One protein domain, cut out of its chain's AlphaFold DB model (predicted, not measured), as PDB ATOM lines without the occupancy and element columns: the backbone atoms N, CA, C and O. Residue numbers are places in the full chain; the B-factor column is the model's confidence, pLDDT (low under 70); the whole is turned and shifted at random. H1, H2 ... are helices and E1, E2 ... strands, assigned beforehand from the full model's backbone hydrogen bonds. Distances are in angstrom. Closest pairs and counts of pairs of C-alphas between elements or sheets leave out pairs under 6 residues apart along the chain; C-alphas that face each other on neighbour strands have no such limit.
ATOM      1  N   VAL A   7     110.077 109.496 119.058       89.38
ATOM      2  CA  VAL A   7     109.136 110.410 119.725       89.38
ATOM      3  C   VAL A   7     109.913 111.264 120.723       89.38
ATOM      4  O   VAL A   7     110.751 110.736 121.448       89.38
ATOM      5  N   PHE A   8     109.639 112.565 120.760       87.69
ATOM      6  CA  PHE A   8     110.339 113.517 121.623       87.69
ATOM      7  C   PHE A   8     109.441 114.021 122.752       87.69
ATOM      8  O   PHE A   8     108.255 114.276 122.533       87.69
ATOM      9  N   PHE A   9     110.034 114.207 123.927       89.50
ATOM     10  CA  PHE A   9     109.453 114.892 125.079       89.50
ATOM     11  C   PHE A   9     110.453 115.900 125.653       89.50
ATOM     12  O   PHE A   9     111.668 115.725 125.532       89.50
ATOM     13  N   ASP A  10     109.942 116.948 126.293       84.25
ATOM     14  CA  ASP A  10     110.746 117.925 127.026       84.25
ATOM     15  C   ASP A  10     110.691 117.627 128.529       84.25
ATOM     16  O   ASP A  10     109.603 117.553 129.096       84.25
ATOM     17  N   SER A  11     111.842 117.487 129.193       85.88
ATOM     18  CA  SER A  11     111.902 117.200 130.633       85.88
ATOM     19  C   SER A  11     111.344 118.320 131.518       85.88
ATOM     20  O   SER A  11     111.183 118.133 132.725       85.88
ATOM     21  N   SER A  12     111.156 119.527 130.983       83.12
ATOM     22  CA  SER A  12     110.500 120.626 131.702       83.12
ATOM     23  C   SER A  12     108.990 120.410 131.826       83.12
ATOM     24  O   SER A  12     108.399 120.862 132.804       83.12
ATOM     25  N   GLU A  13     108.397 119.662 130.897       86.56
ATOM     26  CA  GLU A  13     106.960 119.393 130.826       86.56
ATOM     27  C   GLU A  13     106.618 117.944 131.192       86.56
ATOM     28  O   GLU A  13     105.550 117.691 131.741       86.56
ATOM     29  N   TRP A  14     107.521 116.999 130.927       91.94
ATOM     30  CA  TRP A  14     107.263 115.565 131.027       91.94
ATOM     31  C   TRP A  14     108.291 114.850 131.898       91.94
ATOM     32  O   TRP A  14     109.451 115.254 131.989       91.94
ATOM     33  N   GLU A  15     107.862 113.757 132.515       90.12
ATOM     34  CA  GLU A  15     108.710 112.825 133.254       90.12
ATOM     35  C   GLU A  15     108.309 111.378 132.959       90.12
ATOM     36  O   GLU A  15     107.144 111.076 132.700       90.12
ATOM     37  N   GLU A  16     109.274 110.475 132.992       87.94
ATOM     38  CA  GLU A  16     109.073 109.041 132.864       87.94
ATOM     39  C   GLU A  16     109.021 108.354 134.227       87.94
ATOM     40  O   GLU A  16     109.759 108.692 135.153       87.94
ATOM     41  N   SER A  17     108.181 107.334 134.333       84.25
ATOM     42  CA  SER A  17     108.200 106.396 135.442       84.25
ATOM     43  C   SER A  17     108.097 104.964 134.945       84.25
ATOM     44  O   SER A  17     107.392 104.657 133.981       84.25
ATOM     45  N   PHE A  18     108.833 104.083 135.609       80.00
ATOM     46  CA  PHE A  18     108.819 102.648 135.356       80.00
ATOM     47  C   PHE A  18     107.937 101.978 136.397       80.00
ATOM     48  O   PHE A  18     107.940 102.382 137.561       80.00
ATOM     49  N   ASN A  19     107.208 100.944 135.985       68.81
ATOM     50  CA  ASN A  19     106.361 100.150 136.875       68.81
ATOM     51  C   ASN A  19     105.298 100.971 137.642       68.81
ATOM     52  O   ASN A  19     104.867 100.580 138.725       68.81
ATOM     53  N   GLU A  20     104.868 102.114 137.098       76.06
ATOM     54  CA  GLU A  20     103.814 102.936 137.696       76.06
ATOM     55  C   GLU A  20     102.445 102.562 137.124       76.06
ATOM     56  O   GLU A  20     102.275 102.408 135.914       76.06
ATOM     57  N   TYR A  21     101.434 102.478 137.992       76.50
ATOM     58  CA  TYR A  21     100.052 102.333 137.556       76.50
ATOM     59  C   TYR A  21      99.553 103.646 136.921       76.50
ATOM     60  O   TYR A  21      99.463 104.675 137.603       76.50
ATOM     61  N   PRO A  22      99.184 103.654 135.627       72.25
ATOM     62  CA  PRO A  22      98.820 104.883 134.930       72.25
ATOM     63  C   PRO A  22      97.423 105.401 135.316       72.25
ATOM     64  O   PRO A  22      97.120 106.553 135.014       72.25
ATOM     65  N   GLY A  23      96.599 104.618 136.022       72.06
ATOM     66  CA  GLY A  23      95.189 104.940 136.280       72.06
ATOM     67  C   GLY A  23      94.273 104.537 135.117       72.06
ATOM     68  O   GLY A  23      94.736 104.352 134.001       72.06
ATOM     69  N   LYS A  24      92.958 104.416 135.361       68.06
ATOM     70  CA  LYS A  24      91.919 104.160 134.331       68.06
ATOM     71  C   LYS A  24      92.137 102.896 133.465       68.06
ATOM     72  O   LYS A  24      91.865 102.918 132.262       68.06
ATOM     73  N   LEU A  25      92.600 101.797 134.064       72.06
ATOM     74  CA  LEU A  25      92.779 100.503 133.386       72.06
ATOM     75  C   LEU A  25      91.682  99.499 133.759       72.06
ATOM     76  O   LEU A  25      91.086  99.602 134.829       72.06
ATOM     77  N   SER A  26      91.424  98.523 132.881       58.94
ATOM     78  CA  SER A  26      90.397  97.489 133.098       58.94
ATOM     79  C   SER A  26      90.826  96.388 134.086       58.94
ATOM     80  O   SER A  26      89.973  95.636 134.553       58.94
ATOM     81  N   LYS A  27      92.128  96.297 134.412       64.62
ATOM     82  CA  LYS A  27      92.758  95.376 135.384       64.62
ATOM     83  C   LYS A  27      94.020  96.003 136.009       64.62
ATOM     84  O   LYS A  27      94.440  97.078 135.575       64.62
ATOM     85  N   ASP A  28      94.664  95.286 136.940       66.50
ATOM     86  CA  ASP A  28      96.015  95.540 137.491       66.50
ATOM     87  C   ASP A  28      97.129  95.338 136.442       66.50
ATOM     88  O   ASP A  28      98.098  94.606 136.636       66.50
ATOM     89  N   TYR A  29      96.967  95.941 135.269       78.44
ATOM     90  CA  TYR A  29      97.992  95.962 134.242       78.44
ATOM     91  C   TYR A  29      98.944  97.129 134.504       78.44
ATOM     92  O   TYR A  29      98.512  98.248 134.772       78.44
ATOM     93  N   ILE A  30     100.246  96.881 134.401       78.50
ATOM     94  CA  ILE A  30     101.276  97.908 134.549       78.50
ATOM     95  C   ILE A  30     102.021  97.986 133.212       78.50
ATOM     96  O   ILE A  30     102.688  97.017 132.838       78.50
ATOM     97  N   PRO A  31     101.878  99.087 132.450       85.06
ATOM     98  CA  PRO A  31     102.702  99.326 131.273       85.06
ATOM     99  C   PRO A  31     104.182  99.349 131.655       85.06
ATOM    100  O   PRO A  31     104.529  99.717 132.776       85.06
ATOM    101  N   ASP A  32     105.061  99.028 130.704       85.81
ATOM    102  CA  ASP A  32     106.502  99.031 130.971       85.81
ATOM    103  C   ASP A  32     106.981 100.419 131.440       85.81
ATOM    104  O   ASP A  32     107.852 100.520 132.306       85.81
ATOM    105  N   ILE A  33     106.416 101.484 130.858       90.50
ATOM    106  CA  ILE A  33     106.744 102.880 131.168       90.50
ATOM    107  C   ILE A  33     105.468 103.729 131.119       90.50
ATOM    108  O   ILE A  33     104.579 103.502 130.293       90.50
ATOM    109  N   VAL A  34     105.393 104.755 131.962       90.44
ATOM    110  CA  VAL A  34     104.394 105.822 131.881       90.44
ATOM    111  C   VAL A  34     105.119 107.152 131.698       90.44
ATOM    112  O   VAL A  34     105.965 107.520 132.505       90.44
ATOM    113  N   ILE A  35     104.790 107.887 130.633       92.38
ATOM    114  CA  ILE A  35     105.229 109.278 130.463       92.38
ATOM    115  C   ILE A  35     104.130 110.184 131.009       92.38
ATOM    116  O   ILE A  35     102.983 110.117 130.563       92.38
ATOM    117  N   LYS A  36     104.457 111.009 131.995       92.00
ATOM    118  CA  LYS A  36     103.513 111.843 132.737       92.00
ATOM    119  C   LYS A  36     103.805 113.306 132.473       92.00
ATOM    120  O   LYS A  36     104.963 113.718 132.492       92.00
ATOM    121  N   SER A  37     102.757 114.089 132.255       92.25
ATOM    122  CA  SER A  37     102.884 115.540 132.315       92.25
ATOM    123  C   SER A  37     103.151 115.946 133.760       92.25
ATOM    124  O   SER A  37     102.478 115.470 134.678       92.25
ATOM    125  N   LYS A  38     104.075 116.881 133.968       87.75
ATOM    126  CA  LYS A  38     104.337 117.489 135.277       87.75
ATOM    127  C   LYS A  38     103.162 118.320 135.795       87.75
ATOM    128  O   LYS A  38     103.092 118.560 136.995       87.75
ATOM    129  N   SER A  39     102.214 118.710 134.932       85.94
ATOM    130  CA  SER A  39     100.927 119.279 135.369       85.94
ATOM    131  C   SER A  39      99.991 118.236 135.997       85.94
ATOM    132  O   SER A  39      99.020 118.603 136.649       85.94
ATOM    133  N   GLY A  40     100.265 116.938 135.807       77.88
ATOM    134  CA  GLY A  40      99.454 115.818 136.295       77.88
ATOM    135  C   GLY A  40      98.236 115.472 135.428       77.88
ATOM    136  O   GLY A  40      97.585 114.461 135.677       77.88
ATOM    137  N   GLU A  41      97.939 116.271 134.401       81.56
ATOM    138  CA  GLU A  41      96.713 116.150 133.597       81.56
ATOM    139  C   GLU A  41      96.758 115.014 132.569       81.56
ATOM    140  O   GLU A  41      95.725 114.436 132.227       81.56
ATOM    141  N   GLU A  42      97.953 114.678 132.078       89.69
ATOM    142  CA  GLU A  42      98.137 113.687 131.023       89.69
ATOM    143  C   GLU A  42      99.116 112.592 131.444       89.69
ATOM    144  O   GLU A  42     100.176 112.843 132.024       89.69
ATOM    145  N   ARG A  43      98.745 111.354 131.116       90.75
ATOM    146  CA  ARG A  43      99.558 110.154 131.297       90.75
ATOM    147  C   ARG A  43      99.537 109.361 130.004       90.75
ATOM    148  O   ARG A  43      98.480 109.173 129.406       90.75
ATOM    149  N   ILE A  44     100.702 108.901 129.577       93.88
ATOM    150  CA  ILE A  44     100.897 108.206 128.312       93.88
ATOM    151  C   ILE A  44     101.513 106.847 128.635       93.88
ATOM    152  O   ILE A  44     102.699 106.779 128.966       93.88
ATOM    153  N   PRO A  45     100.734 105.760 128.564       93.31
ATOM    154  CA  PRO A  45     101.265 104.423 128.751       93.31
ATOM    155  C   PRO A  45     102.111 104.025 127.537       93.31
ATOM    156  O   PRO A  45     101.739 104.252 126.375       93.31
ATOM    157  N   VAL A  46     103.259 103.422 127.823       93.06
ATOM    158  CA  VAL A  46     104.263 103.028 126.842       93.06
ATOM    159  C   VAL A  46     104.596 101.550 127.015       93.06
ATOM    160  O   VAL A  46     104.876 101.079 128.117       93.06
ATOM    161  N   LEU A  47     104.581 100.828 125.897       92.94
ATOM    162  CA  LEU A  47     104.891  99.405 125.818       92.94
ATOM    163  C   LEU A  47     106.216  99.172 125.087       92.94
ATOM    164  O   LEU A  47     106.429  99.696 123.994       92.94
ATOM    165  N   LEU A  48     107.080  98.329 125.640       91.62
ATOM    166  CA  LEU A  48     108.311  97.861 125.014       91.62
ATOM    167  C   LEU A  48     108.062  96.526 124.303       91.62
ATOM    168  O   LEU A  48     107.757  95.509 124.930       91.62
ATOM    169  N   LEU A  49     108.236  96.517 122.985       91.62
ATOM    170  CA  LEU A  49     108.114  95.353 122.113       91.62
ATOM    171  C   LEU A  49     109.506  94.827 121.744       91.62
ATOM    172  O   LEU A  49     110.129  95.315 120.798       91.62
ATOM    173  N   SER A  50     109.976  93.798 122.452       87.75
ATOM    174  CA  SER A  50     111.258  93.137 122.178       87.75
ATOM    175  C   SER A  50     111.135  91.638 121.901       87.75
ATOM    176  O   SER A  50     110.115  91.009 122.189       87.75
ATOM    177  N   GLY A  51     112.165  91.065 121.275       84.88
ATOM    178  CA  GLY A  51     112.211  89.649 120.921       84.88
ATOM    179  C   GLY A  51     111.461  89.287 119.634       84.88
ATOM    180  O   GLY A  51     111.342  90.082 118.695       84.88
ATOM    181  N   GLU A  52     111.007  88.035 119.578       87.38
ATOM    182  CA  GLU A  52     110.369  87.428 118.406       87.38
ATOM    183  C   GLU A  52     108.993  88.028 118.094       87.38
ATOM    184  O   GLU A  52     108.261  88.456 118.989       87.38
ATOM    185  N   SER A  53     108.610  87.994 116.816       88.31
ATOM    186  CA  SER A  53     107.359  88.575 116.313       88.31
ATOM    187  C   SER A  53     106.118  88.102 117.072       88.31
ATOM    188  O   SER A  53     105.297  88.931 117.451       88.31
ATOM    189  N   ASN A  54     106.014  86.802 117.373       89.00
ATOM    190  CA  ASN A  54     104.862  86.245 118.093       89.00
ATOM    191  C   ASN A  54     104.760  86.785 119.527       89.00
ATOM    192  O   ASN A  54     103.665  87.071 120.009       89.00
ATOM    193  N   LYS A  55     105.901  86.984 120.206       89.12
ATOM    194  CA  LYS A  55     105.936  87.563 121.558       89.12
ATOM    195  C   LYS A  55     105.517  89.029 121.536       89.12
ATOM    196  O   LYS A  55     104.697  89.436 122.356       89.12
ATOM    197  N   LYS A  56     106.029  89.802 120.573       92.81
ATOM    198  CA  LYS A  56     105.640  91.206 120.373       92.81
ATOM    199  C   LYS A  56     104.144  91.339 120.100       92.81
ATOM    200  O   LYS A  56     103.497  92.189 120.699       92.81
ATOM    201  N   LEU A  57     103.602  90.484 119.232       93.75
ATOM    202  CA  LEU A  57     102.186  90.482 118.880       93.75
ATOM    203  C   LEU A  57     101.305  90.190 120.100       93.75
ATOM    204  O   LEU A  57     100.381  90.950 120.375       93.75
ATOM    205  N   LYS A  58     101.640  89.149 120.875       92.38
ATOM    206  CA  LYS A  58     100.922  88.809 122.111       92.38
ATOM    207  C   LYS A  58     100.950  89.961 123.121       92.38
ATOM    208  O   LYS A  58      99.906  90.339 123.640       92.38
ATOM    209  N   LYS A  59     102.127  90.557 123.351       92.56
ATOM    210  CA  LYS A  59     102.294  91.680 124.287       92.56
ATOM    211  C   LYS A  59     101.500  92.917 123.846       92.56
ATOM    212  O   LYS A  59     100.897  93.592 124.674       92.56
ATOM    213  N   LEU A  60     101.469  93.199 122.541       94.88
ATOM    214  CA  LEU A  60     100.654  94.276 121.977       94.88
ATOM    215  C   LEU A  60      99.154  94.012 122.154       94.88
ATOM    216  O   LEU A  60      98.422  94.936 122.500       94.88
ATOM    217  N   GLN A  61      98.698  92.776 121.939       94.00
ATOM    218  CA  GLN A  61      97.295  92.411 122.135       94.00
ATOM    219  C   GLN A  61      96.869  92.618 123.595       94.00
ATOM    220  O   GLN A  61      95.892  93.312 123.849       94.00
ATOM    221  N   GLU A  62      97.660  92.120 124.550       91.88
ATOM    222  CA  GLU A  62      97.418  92.338 125.983       91.88
ATOM    223  C   GLU A  62      97.351  93.835 126.328       91.88
ATOM    224  O   GLU A  62      96.448  94.277 127.035       91.88
ATOM    225  N   PHE A  63      98.262  94.643 125.784       92.56
ATOM    226  CA  PHE A  63      98.241  96.091 125.981       92.56
ATOM    227  C   PHE A  63      96.968  96.743 125.426       92.56
ATOM    228  O   PHE A  63      96.384  97.595 126.088       92.56
ATOM    229  N   ILE A  64      96.507  96.346 124.237       92.44
ATOM    230  CA  ILE A  64      95.265  96.865 123.644       92.44
ATOM    231  C   ILE A  64      94.054  96.528 124.519       92.44
ATOM    232  O   ILE A  64      93.204  97.396 124.732       92.44
ATOM    233  N   ASP A  65      93.996  95.299 125.032       89.31
ATOM    234  CA  ASP A  65      92.867  94.799 125.819       89.31
ATOM    235  C   ASP A  65      92.793  95.455 127.209       89.31
ATOM    236  O   ASP A  65      91.705  95.737 127.721       89.31
ATOM    237  N   TYR A  66      93.948  95.730 127.823       88.75
ATOM    238  CA  TYR A  66      94.019  96.263 129.187       88.75
ATOM    239  C   TYR A  66      94.150  97.783 129.270       88.75
ATOM    240  O   TYR A  66      93.767  98.373 130.284       88.75
ATOM    241  N   VAL A  67      94.635  98.426 128.208       87.25
ATOM    242  CA  VAL A  67      94.844  99.876 128.114       87.25
ATOM    243  C   VAL A  67      93.910 100.454 127.045       87.25
ATOM    244  O   VAL A  67      94.356 100.753 125.934       87.25
ATOM    245  N   PRO A  68      92.603 100.618 127.332       82.56
ATOM    246  CA  PRO A  68      91.628 101.055 126.339       82.56
ATOM    247  C   PRO A  68      91.919 102.478 125.846       82.56
ATOM    248  O   PRO A  68      92.300 103.366 126.607       82.56
ATOM    249  N   GLY A  69      91.711 102.711 124.547       79.00
ATOM    250  CA  GLY A  69      92.030 103.994 123.907       79.00
ATOM    251  C   GLY A  69      91.209 105.176 124.414       79.00
ATOM    252  O   GLY A  69      91.662 106.306 124.323       79.00
ATOM    253  N   SER A  70      90.038 104.928 124.998       81.00
ATOM    254  CA  SER A  70      89.215 105.957 125.637       81.00
ATOM    255  C   SER A  70      89.815 106.498 126.939       81.00
ATOM    256  O   SER A  70      89.426 107.576 127.381       81.00
ATOM    257  N   SER A  71      90.733 105.764 127.575       83.50
ATOM    258  CA  SER A  71      91.330 106.165 128.855       83.50
ATOM    259  C   SER A  71      92.508 107.127 128.702       83.50
ATOM    260  O   SER A  71      92.843 107.813 129.670       83.50
ATOM    261  N   PHE A  72      93.127 107.190 127.517       87.19
ATOM    262  CA  PHE A  72      94.367 107.933 127.282       87.19
ATOM    263  C   PHE A  72      94.369 108.608 125.913       87.19
ATOM    264  O   PHE A  72      94.111 107.966 124.898       87.19
ATOM    265  N   ASN A  73      94.776 109.877 125.871       86.62
ATOM    266  CA  ASN A  73      94.892 110.636 124.622       86.62
ATOM    267  C   ASN A  73      95.968 110.063 123.688       86.62
ATOM    268  O   ASN A  73      95.860 110.157 122.465       86.62
ATOM    269  N   ARG A  74      97.025 109.477 124.263       91.25
ATOM    270  CA  ARG A  74      98.165 108.919 123.532       91.25
ATOM    271  C   ARG A  74      98.567 107.581 124.133       91.25
ATOM    272  O   ARG A  74      98.550 107.401 125.345       91.25
ATOM    273  N   ARG A  75      98.980 106.656 123.267       93.94
ATOM    274  CA  ARG A  75      99.572 105.361 123.625       93.94
ATOM    275  C   ARG A  75     100.764 105.109 122.715       93.94
ATOM    276  O   ARG A  75     100.679 105.397 121.517       93.94
ATOM    277  N   ILE A  76     101.865 104.606 123.265       95.19
ATOM    278  CA  ILE A  76     103.116 104.437 122.515       95.19
ATOM    279  C   ILE A  76     103.612 102.995 122.629       95.19
ATOM    280  O   ILE A  76     103.551 102.381 123.687       95.19
ATOM    281  N   CYS A  77     104.129 102.458 121.531       94.62
ATOM    282  CA  CYS A  77     104.899 101.224 121.495       94.62
ATOM    283  C   CYS A  77     106.308 101.523 120.983       94.62
ATOM    284  O   CYS A  77     106.472 102.078 119.895       94.62
ATOM    285  N   ILE A  78     107.317 101.119 121.751       93.81
ATOM    286  CA  ILE A  78     108.726 101.175 121.367       93.81
ATOM    287  C   ILE A  78     109.150  99.779 120.933       93.81
ATOM    288  O   ILE A  78     108.999  98.840 121.710       93.81
ATOM    289  N   TYR A  79     109.695  99.613 119.731       92.25
ATOM    290  CA  TYR A  79     110.112  98.296 119.250       92.25
ATOM    291  C   TYR A  79     111.617  98.152 119.032       92.25
ATOM    292  O   TYR A  79     112.284  99.056 118.526       92.25
ATOM    293  N   SER A  80     112.129  96.958 119.331       89.31
ATOM    294  CA  SER A  80     113.456  96.501 118.917       89.31
ATOM    295  C   SER A  80     113.377  95.724 117.598       89.31
ATOM    296  O   SER A  80     112.342  95.145 117.253       89.31
ATOM    297  N   GLY A  81     114.480  95.663 116.853       85.88
ATOM    298  CA  GLY A  81     114.596  94.804 115.672       85.88
ATOM    299  C   GLY A  81     113.546  95.083 114.585       85.88
ATOM    300  O   GLY A  81     113.261  96.240 114.251       85.88
ATOM    301  N   ASN A  82     113.009  94.001 114.014       86.19
ATOM    302  CA  ASN A  82     111.994  94.043 112.962       86.19
ATOM    303  C   ASN A  82     110.573  93.994 113.538       86.19
ATOM    304  O   ASN A  82     110.323  93.402 114.594       86.19
ATOM    305  N   ILE A  83     109.648  94.598 112.793       91.12
ATOM    306  CA  ILE A  83     108.214  94.627 113.075       91.12
ATOM    307  C   ILE A  83     107.465  94.046 111.880       91.12
ATOM    308  O   ILE A  83     107.712  94.442 110.738       91.12
ATOM    309  N   THR A  84     106.539  93.129 112.152       92.62
ATOM    310  CA  THR A  84     105.682  92.520 111.133       92.62
ATOM    311  C   THR A  84     104.594  93.492 110.660       92.62
ATOM    312  O   THR A  84     104.193  94.384 111.415       92.62
ATOM    313  N   PRO A  85     104.070  93.331 109.431       94.12
ATOM    314  CA  PRO A  85     102.945  94.133 108.943       94.12
ATOM    315  C   PRO A  85     101.724  94.095 109.870       94.12
ATOM    316  O   PRO A  85     101.087  95.121 110.083       94.12
ATOM    317  N   GLU A  86     101.443  92.943 110.478       95.12
ATOM    318  CA  GLU A  86     100.328  92.756 111.411       95.12
ATOM    319  C   GLU A  86     100.407  93.692 112.627       95.12
ATOM    320  O   GLU A  86      99.444  94.393 112.931       95.12
ATOM    321  N   ILE A  87     101.578  93.791 113.264       94.81
ATOM    322  CA  ILE A  87     101.805  94.712 114.387       94.81
ATOM    323  C   ILE A  87     101.555  96.164 113.955       94.81
ATOM    324  O   ILE A  87     100.915  96.923 114.679       94.81
ATOM    325  N   ARG A  88     102.002  96.552 112.752       94.25
ATOM    326  CA  ARG A  88     101.785  97.910 112.214       94.25
ATOM    327  C   ARG A  88     100.304  98.203 112.008       94.25
ATOM    328  O   ARG A  88      99.841  99.281 112.378       94.25
ATOM    329  N   ILE A  89      99.574  97.245 111.440       94.94
ATOM    330  CA  ILE A  89      98.131  97.351 111.206       94.94
ATOM    331  C   ILE A  89      97.393  97.489 112.538       94.94
ATOM    332  O   ILE A  89      96.552  98.375 112.662       94.94
ATOM    333  N   MET A  90      97.732  96.683 113.550       94.69
ATOM    334  CA  MET A  90      97.115  96.801 114.873       94.69
ATOM    335  C   MET A  90      97.412  98.153 115.520       94.69
ATOM    336  O   MET A  90      96.482  98.834 115.950       94.69
ATOM    337  N   CYS A  91      98.671  98.598 115.536       94.38
ATOM    338  CA  CYS A  91      99.006  99.916 116.074       94.38
ATOM    339  C   CYS A  91      98.216 101.030 115.369       94.38
ATOM    340  O   CYS A  91      97.645 101.885 116.039       94.38
ATOM    341  N   SER A  92      98.104 100.983 114.038       92.44
ATOM    342  CA  SER A  92      97.315 101.956 113.275       92.44
ATOM    343  C   SER A  92      95.820 101.891 113.612       92.44
ATOM    344  O   SER A  92      95.226 102.921 113.931       92.44
ATOM    345  N   LYS A  93      95.227 100.690 113.628       93.88
ATOM    346  CA  LYS A  93      93.805 100.458 113.941       93.88
ATOM    347  C   LYS A  93      93.420 100.993 115.319       93.88
ATOM    348  O   LYS A  93      92.335 101.540 115.483       93.88
ATOM    349  N   TYR A  94      94.303 100.836 116.301       93.12
ATOM    350  CA  TYR A  94      94.063 101.262 117.677       93.12
ATOM    351  C   TYR A  94      94.696 102.625 118.005       93.12
ATOM    352  O   TYR A  94      94.766 102.986 119.174       93.12
ATOM    353  N   ASN A  95      95.133 103.415 117.020       92.44
ATOM    354  CA  ASN A  95      95.741 104.735 117.245       92.44
ATOM    355  C   ASN A  95      96.900 104.712 118.271       92.44
ATOM    356  O   ASN A  95      96.979 105.529 119.191       92.44
ATOM    357  N   ILE A  96      97.781 103.721 118.149       95.06
ATOM    358  CA  ILE A  96      98.987 103.559 118.963       95.06
ATOM    359  C   ILE A  96     100.177 104.038 118.135       95.06
ATOM    360  O   ILE A  96     100.418 103.561 117.025       95.06
ATOM    361  N   THR A  97     100.949 104.969 118.687       95.19
ATOM    362  CA  THR A  97     102.179 105.444 118.048       95.19
ATOM    363  C   THR A  97     103.245 104.362 118.142       95.19
ATOM    364  O   THR A  97     103.621 103.967 119.241       95.19
ATOM    365  N   LEU A  98     103.756 103.902 117.004       94.62
ATOM    366  CA  LEU A  98     104.837 102.926 116.945       94.62
ATOM    367  C   LEU A  98     106.157 103.630 116.601       94.62
ATOM    368  O   LEU A  98     106.255 104.262 115.551       94.62
ATOM    369  N   CYS A  99     107.169 103.513 117.461       93.81
ATOM    370  CA  CYS A  99     108.485 104.131 117.269       93.81
ATOM    371  C   CYS A  99     109.630 103.198 117.696       93.81
ATOM    372  O   CYS A  99     109.412 102.182 118.351       93.81
ATOM    373  N   ARG A 100     110.874 103.526 117.330       90.19
ATOM    374  CA  ARG A 100     112.063 102.791 117.804       90.19
ATOM    375  C   ARG A 100     112.582 103.284 119.141       90.19
ATOM    376  O   ARG A 100     113.212 102.517 119.860       90.19
ATOM    377  N   LYS A 101     112.350 104.557 119.447       89.50
ATOM    378  CA  LYS A 101     112.842 105.174 120.672       89.50
ATOM    379  C   LYS A 101     112.016 106.371 121.104       89.50
ATOM    380  O   LYS A 101     111.411 107.063 120.278       89.50
ATOM    381  N   ILE A 102     112.061 106.636 122.401       91.69
ATOM    382  CA  ILE A 102     111.645 107.902 122.993       91.69
ATOM    383  C   ILE A 102     112.901 108.678 123.386       91.69
ATOM    384  O   ILE A 102     113.857 108.107 123.904       91.69
ATOM    385  N   VAL A 103     112.902 109.981 123.125       88.00
ATOM    386  CA  VAL A 103     113.956 110.906 123.535       88.00
ATOM    387  C   VAL A 103     113.352 111.953 124.460       88.00
ATOM    388  O   VAL A 103     112.442 112.677 124.063       88.00
ATOM    389  N   ILE A 104     113.875 112.046 125.679       87.56
ATOM    390  CA  ILE A 104     113.509 113.062 126.665       87.56
ATOM    391  C   ILE A 104     114.652 114.068 126.740       87.56
ATOM    392  O   ILE A 104     115.774 113.741 127.129       87.56
ATOM    393  N   ASN A 105     114.393 115.299 126.317       83.00
ATOM    394  CA  ASN A 105     115.390 116.359 126.333       83.00
ATOM    395  C   ASN A 105     115.537 116.894 127.760       83.00
ATOM    396  O   ASN A 105     114.589 117.464 128.279       83.00
ATOM    397  N   HIS A 106     116.731 116.761 128.347       81.25
ATOM    398  CA  HIS A 106     117.188 117.407 129.596       81.25
ATOM    399  C   HIS A 106     118.131 118.568 129.286       81.25
ATOM    400  O   HIS A 106     119.184 118.801 129.889       81.25
ATOM    401  N   GLY A 107     117.782 119.243 128.216       73.38
ATOM    402  CA  GLY A 107     118.428 120.418 127.743       73.38
ATOM    403  C   GLY A 107     119.828 120.314 127.162       73.38
ATOM    404  O   GLY A 107     119.965 120.332 125.950       73.38
ATOM    405  N   SER A 108     120.895 120.225 127.955       68.06
ATOM    406  CA  SER A 108     122.238 119.940 127.386       68.06
ATOM    407  C   SER A 108     122.434 118.451 127.079       68.06
ATOM    408  O   SER A 108     123.309 118.060 126.300       68.06
ATOM    409  N   PHE A 109     121.587 117.622 127.677       72.19
ATOM    410  CA  PHE A 109     121.580 116.179 127.536       72.19
ATOM    411  C   PHE A 109     120.215 115.730 127.041       72.19
ATOM    412  O   PHE A 109     119.227 116.455 127.135       72.19
ATOM    413  N   TYR A 110     120.167 114.527 126.506       77.19
ATOM    414  CA  TYR A 110     118.930 113.826 126.251       77.19
ATOM    415  C   TYR A 110     119.031 112.431 126.848       77.19
ATOM    416  O   TYR A 110     120.092 111.803 126.849       77.19
ATOM    417  N   LYS A 111     117.914 111.957 127.370       81.75
ATOM    418  CA  LYS A 111     117.728 110.585 127.800       81.75
ATOM    419  C   LYS A 111     117.027 109.845 126.673       81.75
ATOM    420  O   LYS A 111     116.057 110.347 126.113       81.75
ATOM    421  N   THR A 112     117.554 108.690 126.290       84.12
ATOM    422  CA  THR A 112     116.920 107.829 125.285       84.12
ATOM    423  C   THR A 112     116.382 106.585 125.956       84.12
ATOM    424  O   THR A 112     117.107 105.966 126.728       84.12
ATOM    425  N   ILE A 113     115.151 106.229 125.607       87.69
ATOM    426  CA  ILE A 113     114.480 104.999 126.007       87.69
ATOM    427  C   ILE A 113     114.282 104.163 124.742       87.69
ATOM    428  O   ILE A 113     113.603 104.597 123.804       87.69
ATOM    429  N   GLU A 114     114.863 102.968 124.714       88.88
ATOM    430  CA  GLU A 114     114.763 102.025 123.596       88.88
ATOM    431  C   GLU A 114     114.376 100.633 124.103       88.88
ATOM    432  O   GLU A 114     114.752 100.224 125.204       88.88
ATOM    433  N   ALA A 115     113.655  99.872 123.280       85.25
ATOM    434  CA  ALA A 115     113.464  98.451 123.532       85.25
ATOM    435  C   ALA A 115     114.729  97.691 123.102       85.25
ATOM    436  O   ALA A 115     115.216  97.862 121.982       85.25
ATOM    437  N   THR A 116     115.249  96.820 123.966       76.50
ATOM    438  CA  THR A 116     116.435  96.008 123.667       76.50
ATOM    439  C   THR A 116     116.096  94.536 123.523       76.50
ATOM    440  O   THR A 116     115.369  93.964 124.335       76.50
ATOM    441  N   ASP A 117     116.679  93.900 122.508       65.75
ATOM    442  CA  ASP A 117     116.727  92.445 122.444       65.75
ATOM    443  C   ASP A 117     117.768  91.939 123.452       65.75
ATOM    444  O   ASP A 117     118.879  92.465 123.519       65.75
ATOM    445  N   ILE A 118     117.408  90.901 124.213       53.41
ATOM    446  CA  ILE A 118     118.131  90.317 125.368       53.41
ATOM    447  C   ILE A 118     119.621  89.985 125.086       53.41
ATOM    448  O   ILE A 118     120.402  89.752 125.999       53.41
ATOM    449  N   LYS A 119     120.076  90.018 123.828       45.31
ATOM    450  CA  LYS A 119     121.444  89.657 123.428       45.31
ATOM    451  C   LYS A 119     122.529  90.722 123.699       45.31
ATOM    452  O   LYS A 119     123.677  90.459 123.360       45.31
ATOM    453  N   LYS A 120     122.218  91.907 124.253       40.72
ATOM    454  CA  LYS A 120     123.198  93.018 124.402       40.72
ATOM    455  C   LYS A 120     123.413  93.590 125.812       40.72
ATOM    456  O   LYS A 120     124.179  94.540 125.940       40.72
ATOM    457  N   SER A 121     122.806  93.046 126.862       39.97
ATOM    458  CA  SER A 121     122.993  93.557 128.229       39.97
ATOM    459  C   SER A 121     123.905  92.643 129.049       39.97
ATOM    460  O   SER A 121     123.450  91.716 129.710       39.97
ATOM    461  N   SER A 122     125.209  92.913 129.021       35.12
ATOM    462  CA  SER A 122     126.146  92.479 130.061       35.12
ATOM    463  C   SER A 122     126.027  93.440 131.252       35.12
ATOM    464  O   SER A 122     126.778  94.407 131.354       35.12
ATOM    465  N   GLY A 123     125.021  93.218 132.097       38.03
ATOM    466  CA  GLY A 123     124.732  93.970 133.323       38.03
ATOM    467  C   GLY A 123     123.528  93.357 134.054       38.03
ATOM    468  O   GLY A 123     122.776  92.623 133.407       38.03
ATOM    469  N   PRO A 124     123.351  93.593 135.371       33.97
ATOM    470  CA  PRO A 124     122.289  92.966 136.152       33.97
ATOM    471  C   PRO A 124     120.930  93.282 135.535       33.97
ATOM    472  O   PRO A 124     120.599  94.434 135.259       33.97
ATOM    473  N   SER A 125     120.200  92.218 135.244       39.81
ATOM    474  CA  SER A 125     118.968  92.203 134.481       39.81
ATOM    475  C   SER A 125     117.774  92.597 135.342       39.81
ATOM    476  O   SER A 125     117.133  91.724 135.919       39.81
ATOM    477  N   ASP A 126     117.430  93.879 135.327       32.19
ATOM    478  CA  ASP A 126     116.036  94.293 135.439       32.19
ATOM    479  C   ASP A 126     115.587  94.652 134.022       32.19
ATOM    480  O   ASP A 126     116.171  95.520 133.379       32.19
ATOM    481  N   GLY A 127     114.625  93.901 133.480       39.94
ATOM    482  CA  GLY A 127     114.208  93.897 132.069       39.94
ATOM    483  C   GLY A 127     113.522  95.174 131.566       39.94
ATOM    484  O   GLY A 127     112.601  95.095 130.753       39.94
ATOM    485  N   HIS A 128     113.956  96.339 132.029       45.69
ATOM    486  CA  HIS A 128     113.451  97.651 131.663       45.69
ATOM    487  C   HIS A 128     114.381  98.284 130.615       45.69
ATOM    488  O   HIS A 128     115.598  98.117 130.665       45.69
ATOM    489  N   GLY A 129     113.796  98.934 129.601       52.12
ATOM    490  CA  GLY A 129     114.523  99.520 128.469       52.12
ATOM    491  C   GLY A 129     115.717 100.368 128.913       52.12
ATOM    492  O   GLY A 129     115.659 101.044 129.935       52.12
ATOM    493  N   ILE A 130     116.822 100.301 128.166       54.97
ATOM    494  CA  ILE A 130     118.066 100.963 128.572       54.97
ATOM    495  C   ILE A 130     117.877 102.477 128.524       54.97
ATOM    496  O   ILE A 130     117.752 103.062 127.448       54.97
ATOM    497  N   ASP A 131     117.959 103.100 129.693       56.34
ATOM    498  CA  ASP A 131     118.113 104.536 129.852       56.34
ATOM    499  C   ASP A 131     119.540 104.942 129.486       56.34
ATOM    500  O   ASP A 131     120.477 104.784 130.274       56.34
ATOM    501  N   LYS A 132     119.736 105.484 128.281       54.75
ATOM    502  CA  LYS A 132     121.038 106.042 127.892       54.75
ATOM    503  C   LYS A 132     120.988 107.564 127.920       54.75
ATOM    504  O   LYS A 132     120.377 108.187 127.051       54.75
ATOM    505  N   ILE A 133     121.664 108.162 128.902       56.41
ATOM    506  CA  ILE A 133     121.920 109.606 128.943       56.41
ATOM    507  C   ILE A 133     123.031 109.913 127.935       56.41
ATOM    508  O   ILE A 133     124.144 109.397 128.037       56.41
ATOM    509  N   GLN A 134     122.725 110.733 126.936       61.81
ATOM    510  CA  GLN A 134     123.656 111.151 125.891       61.81
ATOM    511  C   GLN A 134     123.669 112.676 125.781       61.81
ATOM    512  O   GLN A 134     122.671 113.357 126.009       61.81
ATOM    513  N   ARG A 135     124.824 113.246 125.438       66.00
ATOM    514  CA  ARG A 135     124.946 114.687 125.201       66.00
ATOM    515  C   ARG A 135     124.254 115.037 123.885       66.00
ATOM    516  O   ARG A 135     124.540 114.397 122.875       66.00
ATOM    517  N   ARG A 136     123.383 116.053 123.872       72.62
ATOM    518  CA  ARG A 136     122.783 116.537 122.616       72.62
ATOM    519  C   ARG A 136     123.893 117.077 121.721       72.62
ATOM    520  O   ARG A 136     124.712 117.888 122.160       72.62
TER     521      ARG A 136
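AT A GLANCE: This is residues 7 to 136 of the 211 residues of the protein "HTH_45 domain-containing protein" of Acidiplasma aeolicum (UniProt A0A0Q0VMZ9). A strongly twisted sheet of five strands, E2 E3 E4 E5 E6, has two helices, H1 and H2, side by side next to E4 and E6, and on its other side a second sheet, E1 E7 E8 E9. The two sheets make a sandwich, only partly face to face, with their strands crossed at 53 degrees. The printed part has 130 residues, with two named helices and nine named strands in the order E1 E2 E3 E4 H1 E5 H2 E6 E7 E8 E9. Each sheet runs in the order given and is mixed, and the class is mixed, helices and strands. The whole is compact, with a radius of gyration of the C-alphas of 14.4 A and spans of 38 by 37 by 25 A.

HOW THE PARTS SIT: E1, residues 7 to 10, is an edge strand and parallel to its neighbour E7, residues 101 to 106; N 9 and O 103, 2.9 A apart, are within hydrogen-bond range. E2, residues 14 to 18, E3, residues 33 to 37, and E4, residues 43 to 49, form two hairpins and a meander, each strand the antiparallel neighbour of the one before, with N 15 and O 36 at 2.9 A and N 35 and O 44 at 2.9 A. H1, residues 53 to 66, is on this sheet, over E4, at a height of 9.1 A; the closest C-alphas of H1 and E4, those of Lys 56 and Leu 49, are 5.1 A apart. E5, residues 76 to 79, is parallel to E4, with N 78 and O 47 at 2.8 A. H2, residues 85 to 93, only grazes the sheet with residues 87 to 92. H1 and H2 only just touch, with 3 pairs of C-alphas within 8 A, the closest Leu 57 and Ile 87 at 6.2 A; they run the same way at a shallow tilt of 16 degrees, and H1 touches with residues 56 to 60 alone. E6, residues 97 to 99, is parallel to E5, with N 77 and O 97 at 2.8 A. E4, H1, E5 and E5, H2, E6 are strand-helix-strand units, two parallel neighbour strands with a helix between, each with a right-handed crossover. E6 runs on into E7 at 86 degrees. E7, E8, residues 109 to 114, and E9, residues 130 to 135, form a second meander of two hairpins, with N 104 and O 111 at 2.8 A and N 112 and O 132 at 3.0 A. In both helices every O i to N i+4 pair is within hydrogen-bond range.

IN THESE COORDINATES: E1 begins at C-alpha 7, (109.136, 110.410, 119.725). E4 measures 19.4 A and H1 20.1 A, from C-alpha 53 at (107.359, 88.575, 116.313). E9 ends at C-alpha 135, (124.946, 114.687, 125.201).

THE WHOLE: The two C-alphas farthest apart, those of Ser 70 and Ser 122, are 39.6 A apart. The printed part has no cut. The links E2 to E3 and E8 to E9 are long. Mean pLDDT of the printed part is 81.0; 25 residues are under 70, among them residues 117 to 135.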